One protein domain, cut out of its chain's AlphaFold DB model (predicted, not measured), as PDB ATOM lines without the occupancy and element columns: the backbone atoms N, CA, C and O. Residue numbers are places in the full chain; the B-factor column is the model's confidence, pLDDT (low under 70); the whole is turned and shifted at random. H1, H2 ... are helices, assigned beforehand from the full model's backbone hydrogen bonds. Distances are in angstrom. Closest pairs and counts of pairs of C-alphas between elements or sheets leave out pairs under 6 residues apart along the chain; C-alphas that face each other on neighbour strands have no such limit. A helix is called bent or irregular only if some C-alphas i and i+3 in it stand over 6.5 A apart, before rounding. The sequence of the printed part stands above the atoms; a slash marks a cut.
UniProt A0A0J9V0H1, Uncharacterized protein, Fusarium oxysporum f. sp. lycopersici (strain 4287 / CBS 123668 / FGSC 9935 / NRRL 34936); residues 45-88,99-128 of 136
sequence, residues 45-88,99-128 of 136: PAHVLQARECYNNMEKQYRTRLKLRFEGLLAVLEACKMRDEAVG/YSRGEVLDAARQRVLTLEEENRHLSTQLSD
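This is residues 45 to 88 and 99 to 128 of the 136 residues of an uncharacterized protein of Fusarium oxysporum f. sp. lycopersici (strain 4287 / CBS 123668 / FGSC 9935 / NRRL 34936) (UniProt A0A0J9V0H1). A long straight helix, H1, has a shorter helix, H2, branching off it like one prong of a Y. The first part of H2, residues 101 to 111, packs on residues 70 to 77 of H1, and from there the two helices run on the same way and spread apart. Residues 45 to 66 make the stem, and residues 82 to 88 and 112 to 128 are the two free prongs. The printed part has 74 residues with two named helices, H1 then H2, and no named strand, and its class is all helix. It is extended, a rod with a radius of gyration of the C-alphas of 20.7 A and spans of 74 by 27 by 15 A.

H1, residues 46 to 85, is the longest helix, and it touches H2, residues 101 to 128, with residues 70 to 77 alone. H2 touches H1 with residues 101 to 111 alone. Their closest C-alphas, those of Leu 74 and Val 104, are 6.0 A apart, and 8 pairs of C-alphas are within 8 A. The helices run the same way at a steep tilt of 42 degrees, and their centres are 26.5 A apart. In H1 and H2 every O i to N i+4 pair is within hydrogen-bond range.

H1 measures 58.1 A from C-alpha 46 at (114.598, 139.984, 59.250) to C-alpha 85 at (104.888, 97.044, 97.213). H2 measures 41.2 A from C-alpha 101 at (115.755, 114.168, 85.988) to C-alpha 128 at (119.480, 73.276, 88.952). Neither helix is bent.

The two C-alphas farthest apart, those of Pro 45 and Asp 128, are 74.6 A apart. The link from H1 to H2 runs across the cut: residues 89 to 98 are not printed, and C-alphas 88 and 99 are 23.2 A apart. The mean pLDDT of the printed part is 92.5, and residues 85 to 88 are under 70.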
ATOM      1  N   PRO A  45     118.427 142.214  61.253       89.12
ATOM      2  CA  PRO A  45     117.824 141.965  59.950       89.12
ATOM      3  C   PRO A  45     116.782 140.839  60.017       89.12
ATOM      4  O   PRO A  45     116.963 139.865  60.750       89.12
ATOM      5  N   ALA A  46     115.713 140.936  59.218       87.19
ATOM      6  CA  ALA A  46     114.598 139.984  59.250       87.19
ATOM      7  C   ALA A  46     115.041 138.516  59.073       87.19
ATOM      8  O   ALA A  46     114.562 137.638  59.785       87.19
ATOM      9  N   HIS A  47     116.024 138.258  58.203       88.94
ATOM     10  CA  HIS A  47     116.571 136.914  57.995       88.94
ATOM     11  C   HIS A  47     117.264 136.345  59.248       88.94
ATOM     12  O   HIS A  47     117.188 135.148  59.507       88.94
ATOM     13  N   VAL A  48     117.900 137.195  60.065       90.94
ATOM     14  CA  VAL A  48     118.538 136.786  61.329       90.94
ATOM     15  C   VAL A  48     117.476 136.428  62.365       90.94
ATOM     16  O   VAL A  48     117.630 135.454  63.101       90.94
ATOM     17  N   LEU A  49     116.383 137.195  62.415       92.25
ATOM     18  CA  LEU A  49     115.253 136.900  63.296       92.25
ATOM     19  C   LEU A  49     114.590 135.572  62.918       92.25
ATOM     20  O   LEU A  49     114.379 134.737  63.794       92.25
ATOM     21  N   GLN A  50     114.359 135.344  61.624       93.44
ATOM     22  CA  GLN A  50     113.775 134.104  61.116       93.44
ATOM     23  C   GLN A  50     114.668 132.887  61.397       93.44
ATOM     24  O   GLN A  50     114.183 131.860  61.872       93.44
ATOM     25  N   ALA A  51     115.980 132.997  61.164       95.00
ATOM     26  CA  ALA A  51     116.925 131.924  61.471       95.00
ATOM     27  C   ALA A  51     116.933 131.585  62.972       95.00
ATOM     28  O   ALA A  51     116.916 130.411  63.353       95.00
ATOM     29  N   ARG A  52     116.893 132.608  63.836       95.31
ATOM     30  CA  ARG A  52     116.822 132.430  65.290       95.31
ATOM     31  C   ARG A  52     115.520 131.762  65.724       95.31
ATOM     32  O   ARG A  52     115.543 130.891  66.589       95.31
ATOM     33  N   GLU A  53     114.393 132.176  65.157       95.75
ATOM     34  CA  GLU A  53     113.090 131.588  65.460       95.75
ATOM     35  C   GLU A  53     113.025 130.117  65.037       95.75
ATOM     36  O   GLU A  53     112.610 129.275  65.832       95.75
ATOM     37  N   CYS A  54     113.519 129.794  63.838       96.12
ATOM     38  CA  CYS A  54     113.631 128.418  63.360       96.12
ATOM     39  C   CYS A  54     114.435 127.547  64.341       96.12
ATOM     40  O   CYS A  54     113.938 126.522  64.813       96.12
ATOM     41  N   TYR A  55     115.628 128.005  64.736       97.75
ATOM     42  CA  TYR A  55     116.467 127.301  65.706       97.75
ATOM     43  C   TYR A  55     115.770 127.114  67.063       97.75
ATOM     44  O   TYR A  55     115.729 126.005  67.597       97.75
ATOM     45  N   ASN A  56     115.167 128.175  67.605       97.62
ATOM     46  CA  ASN A  56     114.459 128.113  68.884       97.62
ATOM     47  C   ASN A  56     113.281 127.131  68.845       97.62
ATOM     48  O   ASN A  56     113.038 126.429  69.826       97.62
ATOM     49  N   ASN A  57     112.551 127.072  67.729       98.06
ATOM     50  CA  ASN A  57     111.441 126.141  67.554       98.06
ATOM     51  C   ASN A  57     111.929 124.691  67.531       98.06
ATOM     52  O   ASN A  57     111.366 123.854  68.238       98.06
ATOM     53  N   MET A  58     113.004 124.406  66.793       98.12
ATOM     54  CA  MET A  58     113.625 123.080  66.787       98.12
ATOM     55  C   MET A  58     114.105 122.671  68.185       98.12
ATOM     56  O   MET A  58     113.809 121.567  68.644       98.12
ATOM     57  N   GLU A  59     114.781 123.570  68.901       98.44
ATOM     58  CA  GLU A  59     115.260 123.323  70.265       98.44
ATOM     59  C   GLU A  59     114.098 123.108  71.247       98.44
ATOM     60  O   GLU A  59     114.126 122.199  72.079       98.44
ATOM     61  N   LYS A  60     113.020 123.892  71.132       98.44
ATOM     62  CA  LYS A  60     111.811 123.712  71.945       98.44
ATOM     63  C   LYS A  60     111.174 122.347  71.694       98.44
ATOM     64  O   LYS A  60     110.804 121.665  72.653       98.44
ATOM     65  N   GLN A  61     111.058 121.928  70.434       98.38
ATOM     66  CA  GLN A  61     110.552 120.600  70.081       98.38
ATOM     67  C   GLN A  61     111.453 119.493  70.635       98.38
ATOM     68  O   GLN A  61     110.951 118.521  71.201       98.38
ATOM     69  N   TYR A  62     112.775 119.656  70.535       98.50
ATOM     70  CA  TYR A  62     113.744 118.731  71.118       98.50
ATOM     71  C   TYR A  62     113.555 118.600  72.635       98.50
ATOM     72  O   TYR A  62     113.369 117.488  73.130       98.50
ATOM     73  N   ARG A  63     113.502 119.720  73.366       98.12
ATOM     74  CA  ARG A  63     113.282 119.725  74.823       98.12
ATOM     75  C   ARG A  63     111.941 119.125  75.218       98.12
ATOM     76  O   ARG A  63     111.872 118.414  76.215       98.12
ATOM     77  N   THR A  64     110.895 119.385  74.438       98.25
ATOM     78  CA  THR A  64     109.559 118.820  74.674       98.25
ATOM     79  C   THR A  64     109.585 117.303  74.514       98.25
ATOM     80  O   THR A  64     109.142 116.583  75.406       98.25
ATOM     81  N   ARG A  65     110.189 116.801  73.428       98.44
ATOM     82  CA  ARG A  65     110.367 115.361  73.212       98.44
ATOM     83  C   ARG A  65     111.195 114.726  74.326       98.44
ATOM     84  O   ARG A  65     110.839 113.654  74.797       98.44
ATOM     85  N   LEU A  66     112.278 115.376  74.751       98.00
ATOM     86  CA  LEU A  66     113.117 114.889  75.843       98.00
ATOM     87  C   LEU A  66     112.331 114.813  77.160       98.00
ATOM     88  O   LEU A  66     112.409 113.800  77.845       98.00
ATOM     89  N   LYS A  67     111.533 115.839  77.482       97.00
ATOM     90  CA  LYS A  67     110.666 115.847  78.668       97.00
ATOM     91  C   LYS A  67     109.713 114.649  78.674       97.00
ATOM     92  O   LYS A  67     109.672 113.932  79.665       97.00
ATOM     93  N   LEU A  68     109.050 114.381  77.546       97.31
ATOM     94  CA  LEU A  68     108.121 113.255  77.421       97.31
ATOM     95  C   LEU A  68     108.804 111.895  77.649       97.31
ATOM     96  O   LEU A  68     108.210 110.991  78.225       97.31
ATOM     97  N   ARG A  69     110.068 111.736  77.227       97.00
ATOM     98  CA  ARG A  69     110.836 110.505  77.497       97.00
ATOM     99  C   ARG A  69     111.097 110.306  78.991       97.00
ATOM    100  O   ARG A  69     111.005 109.178  79.455       97.00
ATOM    101  N   PHE A  70     111.399 111.378  79.725       96.81
ATOM    102  CA  PHE A  70     111.586 111.317  81.177       96.81
ATOM    103  C   PHE A  70     110.284 111.014  81.916       96.81
ATOM    104  O   PHE A  70     110.292 110.169  82.800       96.81
ATOM    105  N   GLU A  71     109.178 111.653  81.529       95.12
ATOM    106  CA  GLU A  71     107.851 111.374  82.099       95.12
ATOM    107  C   GLU A  71     107.442 109.914  81.858       95.12
ATOM    108  O   GLU A  71     107.010 109.230  82.778       95.12
ATOM    109  N   GLY A  72     107.659 109.402  80.641       95.50
ATOM    110  CA  GLY A  72     107.388 107.999  80.326       95.50
ATOM    111  C   GLY A  72     108.265 107.022  81.113       95.50
ATOM    112  O   GLY A  72     107.771 106.001  81.582       95.50
ATOM    113  N   LEU A  73     109.555 107.329  81.287       96.38
ATOM    114  CA  LEU A  73     110.450 106.511  82.108       96.38
ATOM    115  C   LEU A  73     110.019 106.521  83.578       96.38
ATOM    116  O   LEU A  73     109.984 105.468  84.205       96.38
ATOM    117  N   LEU A  74     109.657 107.689  84.108       94.50
ATOM    118  CA  LEU A  74     109.189 107.830  85.482       94.50
ATOM    119  C   LEU A  74     107.923 107.000  85.739       94.50
ATOM    120  O   LEU A  74     107.904 106.219  86.686       94.50
ATOM    121  N   ALA A  75     106.933 107.075  84.847       93.12
ATOM    122  CA  ALA A  75     105.700 106.296  84.968       93.12
ATOM    123  C   ALA A  75     105.960 104.779  85.031       93.12
ATOM    124  O   ALA A  75     105.310 104.060  85.788       93.12
ATOM    125  N   VAL A  76     106.935 104.277  84.261       93.94
ATOM    126  CA  VAL A  76     107.341 102.861  84.323       93.94
ATOM    127  C   VAL A  76     107.961 102.526  85.679       93.94
ATOM    128  O   VAL A  76     107.650 101.482  86.246       93.94
ATOM    129  N   LEU A  77     108.818 103.397  86.216       92.56
ATOM    130  CA  LEU A  77     109.469 103.171  87.508       92.56
ATOM    131  C   LEU A  77     108.472 103.188  88.665       92.56
ATOM    132  O   LEU A  77     108.552 102.330  89.540       92.56
ATOM    133  N   GLU A  78     107.524 104.121  88.658       90.31
ATOM    134  CA  GLU A  78     106.437 104.173  89.637       90.31
ATOM    135  C   GLU A  78     105.569 102.915  89.558       90.31
ATOM    136  O   GLU A  78     105.324 102.276  90.577       90.31
ATOM    137  N   ALA A  79     105.191 102.485  88.349       88.44
ATOM    138  CA  ALA A  79     104.433 101.250  88.158       88.44
ATOM    139  C   ALA A  79     105.193 100.002  88.646       88.44
ATOM    140  O   ALA A  79     104.577  99.079  89.179       88.44
ATOM    141  N   CYS A  80     106.520  99.956  88.482       86.69
ATOM    142  CA  CYS A  80     107.346  98.886  89.040       86.69
ATOM    143  C   CYS A  80     107.349  98.909  90.571       86.69
ATOM    144  O   CYS A  80     107.135  97.863  91.171       86.69
ATOM    145  N   LYS A  81     107.525 100.082  91.190       83.81
ATOM    146  CA  LYS A  81     107.485 100.218  92.655       83.81
ATOM    147  C   LYS A  81     106.149  99.749  93.219       83.81
ATOM    148  O   LYS A  81     106.134  98.898  94.092       83.81
ATOM    149  N   MET A  82     105.034 100.202  92.648       79.38
ATOM    150  CA  MET A  82     103.700  99.780  93.094       79.38
ATOM    151  C   MET A  82     103.478  98.267  92.975       79.38
ATOM    152  O   MET A  82     102.748  97.692  93.774       79.38
ATOM    153  N   ARG A  83     104.091  97.603  91.985       78.56
ATOM    154  CA  ARG A  83     104.026  96.140  91.852       78.56
ATOM    155  C   ARG A  83     104.829  95.411  92.923       78.56
ATOM    156  O   ARG A  83     104.359  94.380  93.391       78.56
ATOM    157  N   ASP A  84     105.999  95.928  93.276       72.38
ATOM    158  CA  ASP A  84     106.839  95.345  94.320       72.38
ATOM    159  C   ASP A  84     106.189  95.558  95.706       72.38
ATOM    160  O   ASP A  84     106.096  94.613  96.488       72.38
ATOM    161  N   GLU A  85     105.623  96.744  95.970       65.19
ATOM    162  CA  GLU A  85     104.888  97.044  97.213       65.19
ATOM    163  C   GLU A  85     103.540  96.307  97.298       65.19
ATOM    164  O   GLU A  85     103.143  95.884  98.370       65.19
ATOM    165  N   ALA A  86     102.833  96.040  96.194       59.09
ATOM    166  CA  ALA A  86     101.600  95.238  96.241       59.09
ATOM    167  C   ALA A  86     101.823  93.779  96.706       59.09
ATOM    168  O   ALA A  86     100.862  93.084  97.035       59.09
ATOM    169  N   VAL A  87     103.074  93.306  96.729       57.25
ATOM    170  CA  VAL A  87     103.464  92.014  97.317       57.25
ATOM    171  C   VAL A  87     103.753  92.139  98.825       57.25
ATOM    172  O   VAL A  87     103.684  91.139  99.538       57.25
ATOM    173  N   GLY A  88     104.021  93.347  99.332       54.00
ATOM    174  CA  GLY A  88     104.252  93.652 100.745       54.00
ATOM    175  C   GLY A  88     103.154  94.548 101.316       54.00
ATOM    176  O   GLY A  88     103.139  95.741 101.081       54.00
ATOM    177  N   TYR A  99     110.334 113.752  91.253       85.12
ATOM    178  CA  TYR A  99     111.632 113.268  90.806       85.12
ATOM    179  C   TYR A  99     112.306 114.335  89.951       85.12
ATOM    180  O   TYR A  99     111.786 114.797  88.928       85.12
ATOM    181  N   SER A 100     113.535 114.674  90.316       93.56
ATOM    182  CA  SER A 100     114.442 115.344  89.400       93.56
ATOM    183  C   SER A 100     114.837 114.399  88.260       93.56
ATOM    184  O   SER A 100     114.827 113.174  88.378       93.56
ATOM    185  N   ARG A 101     115.267 114.968  87.128       94.50
ATOM    186  CA  ARG A 101     115.755 114.168  85.988       94.50
ATOM    187  C   ARG A 101     116.922 113.252  86.364       94.50
ATOM    188  O   ARG A 101     117.040 112.186  85.776       94.50
ATOM    189  N   GLY A 102     117.778 113.681  87.294       96.44
ATOM    190  CA  GLY A 102     118.883 112.863  87.795       96.44
ATOM    191  C   GLY A 102     118.360 111.649  88.553       96.44
ATOM    192  O   GLY A 102     118.700 110.524  88.209       96.44
ATOM    193  N   GLU A 103     117.433 111.870  89.484       95.56
ATOM    194  CA  GLU A 103     116.834 110.793  90.275       95.56
ATOM    195  C   GLU A 103     116.062 109.789  89.410       95.56
ATOM    196  O   GLU A 103     116.165 108.592  89.659       95.56
ATOM    197  N   VAL A 104     115.365 110.230  88.348       95.62
ATOM    198  CA  VAL A 104     114.735 109.303  87.383       95.62
ATOM    199  C   VAL A 104     115.778 108.372  86.753       95.62
ATOM    200  O   VAL A 104     115.543 107.170  86.631       95.62
ATOM    201  N   LEU A 105     116.943 108.894  86.354       97.75
ATOM    202  CA  LEU A 105     118.007 108.070  85.771       97.75
ATOM    203  C   LEU A 105     118.642 107.148  86.805       97.75
ATOM    204  O   LEU A 105     119.012 106.026  86.472       97.75
ATOM    205  N   ASP A 106     118.818 107.620  88.034       96.75
ATOM    206  CA  ASP A 106     119.417 106.841  89.113       96.75
ATOM    207  C   ASP A 106     118.501 105.678  89.496       96.75
ATOM    208  O   ASP A 106     118.947 104.531  89.516       96.75
ATOM    209  N   ALA A 107     117.204 105.945  89.663       94.38
ATOM    210  CA  ALA A 107     116.183 104.931  89.900       94.38
ATOM    211  C   ALA A 107     116.088 103.926  88.741       94.38
ATOM    212  O   ALA A 107     116.009 102.721  88.983       94.38
ATOM    213  N   ALA A 108     116.172 104.386  87.488       96.81
ATOM    214  CA  ALA A 108     116.212 103.492  86.331       96.81
ATOM    215  C   ALA A 108     117.433 102.566  86.349       96.81
ATOM    216  O   ALA A 108     117.294 101.370  86.096       96.81
ATOM    217  N   ARG A 109     118.619 103.093  86.681       97.81
ATOM    218  CA  ARG A 109     119.834 102.273  86.791       97.81
ATOM    219  C   ARG A 109     119.699 101.222  87.885       97.81
ATOM    220  O   ARG A 109     120.001 100.063  87.626       97.81
ATOM    221  N   GLN A 110     119.212 101.611  89.062       96.25
ATOM    222  CA  GLN A 110     118.987 100.661  90.153       96.25
ATOM    223  C   GLN A 110     118.003  99.565  89.741       96.25
ATOM    224  O   GLN A 110     118.298  98.389  89.923       96.25
ATOM    225  N   ARG A 111     116.892  99.922  89.080       95.12
ATOM    226  CA  ARG A 111     115.910  98.928  88.628       95.12
ATOM    227  C   ARG A 111     116.502  97.915  87.651       95.12
ATOM    228  O   ARG A 111     116.207  96.731  87.768       95.12
ATOM    229  N   VAL A 112     117.322  98.357  86.698       96.94
ATOM    230  CA  VAL A 112     117.989  97.438  85.761       96.94
ATOM    231  C   VAL A 112     118.900  96.469  86.515       96.94
ATOM    232  O   VAL A 112     118.798  95.269  86.292       96.94
ATOM    233  N   LEU A 113     119.724  96.962  87.444       97.69
ATOM    234  CA  LEU A 113     120.629  96.113  88.229       97.69
ATOM    235  C   LEU A 113     119.875  95.067  89.059       97.69
ATOM    236  O   LEU A 113     120.260  93.898  89.057       97.69
ATOM    237  N   THR A 114     118.786  95.468  89.718       95.75
ATOM    238  CA  THR A 114     117.924  94.550  90.477       95.75
ATOM    239  C   THR A 114     117.333  93.468  89.574       95.75
ATOM    240  O   THR A 114     117.466  92.284  89.869       95.75
ATOM    241  N   LEU A 115     116.763  93.848  88.425       95.88
ATOM    242  CA  LEU A 115     116.195  92.889  87.471       95.88
ATOM    243  C   LEU A 115     117.252  91.935  86.901       95.88
ATOM    244  O   LEU A 115     116.974  90.757  86.681       95.88
ATOM    245  N   GLU A 116     118.466  92.420  86.645       97.62
ATOM    246  CA  GLU A 116     119.573  91.572  86.200       97.62
ATOM    247  C   GLU A 116     119.972  90.548  87.269       97.62
ATOM    248  O   GLU A 116     120.291  89.407  86.934       97.62
ATOM    249  N   GLU A 117     119.958  90.930  88.546       97.25
ATOM    250  CA  GLU A 117     120.235  90.022  89.659       97.25
ATOM    251  C   GLU A 117     119.148  88.962  89.835       97.25
ATOM    252  O   GLU A 117     119.466  87.772  89.883       97.25
ATOM    253  N   GLU A 118     117.881  89.370  89.835       96.00
ATOM    254  CA  GLU A 118     116.738  88.455  89.883       96.00
ATOM    255  C   GLU A 118     116.778  87.456  88.722       96.00
ATOM    256  O   GLU A 118     116.618  86.251  88.916       96.00
ATOM    257  N   ASN A 119     117.070  87.928  87.509       97.31
ATOM    258  CA  ASN A 119     117.153  87.072  86.331       97.31
ATOM    259  C   ASN A 119     118.316  86.069  86.427       97.31
ATOM    260  O   ASN A 119     118.148  84.893  86.089       97.31
ATOM    261  N   ARG A 120     119.481  86.485  86.952       98.00
ATOM    262  CA  ARG A 120     120.586  85.555  87.252       98.00
ATOM    263  C   ARG A 120     120.148  84.491  88.254       98.00
ATOM    264  O   ARG A 120     120.385  83.310  88.009       98.00
ATOM    265  N   HIS A 121     119.487  84.893  89.339       97.25
ATOM    266  CA  HIS A 121     119.018  83.973  90.371       97.25
ATOM    267  C   HIS A 121     118.024  82.943  89.818       97.25
ATOM    268  O   HIS A 121     118.224  81.738  89.981       97.25
ATOM    269  N   LEU A 122     117.002  83.405  89.091       97.25
ATOM    270  CA  LEU A 122     116.007  82.543  88.451       97.25
ATOM    271  C   LEU A 122     116.643  81.602  87.421       97.25
ATOM    272  O   LEU A 122     116.294  80.426  87.353       97.25
ATOM    273  N   SER A 123     117.621  82.085  86.651       96.94
ATOM    274  CA  SER A 123     118.356  81.260  85.686       96.94
ATOM    275  C   SER A 123     119.143  80.137  86.366       96.94
ATOM    276  O   SER A 123     119.149  79.006  85.875       96.94
ATOM    277  N   THR A 124     119.778  80.415  87.509       96.88
ATOM    278  CA  THR A 124     120.453  79.390  88.318       96.88
ATOM    279  C   THR A 124     119.455  78.363  88.845       96.88
ATOM    280  O   THR A 124     119.659  77.168  88.636       96.88
ATOM    281  N   GLN A 125     118.340  78.809  89.435       96.62
ATOM    282  CA  GLN A 125     117.294  77.911  89.937       96.62
ATOM    283  C   GLN A 125     116.732  77.000  88.837       96.62
ATOM    284  O   GLN A 125     116.591  75.795  89.042       96.62
ATOM    285  N   LEU A 126     116.454  77.552  87.651       96.94
ATOM    286  CA  LEU A 126     115.998  76.777  86.497       96.94
ATOM    287  C   LEU A 126     117.044  75.756  86.040       96.94
ATOM    288  O   LEU A 126     116.690  74.622  85.722       96.94
ATOM    289  N   SER A 127     118.326  76.136  86.010       95.88
ATOM    290  CA  SER A 127     119.413  75.216  85.658       95.88
ATOM    291  C   SER A 127     119.484  74.040  86.626       95.88
ATOM    292  O   SER A 127     119.610  72.897  86.190       95.88
ATOM    293  N   ASP A 128     119.371  74.305  87.924       95.06
ATOM    294  CA  ASP A 128     119.480  73.276  88.952       95.06
ATOM    295  C   ASP A 128     118.266  72.348  88.953       95.06
ATOM    296  O   ASP A 128     118.439  71.131  88.922       95.06
TER     297      ASP A 128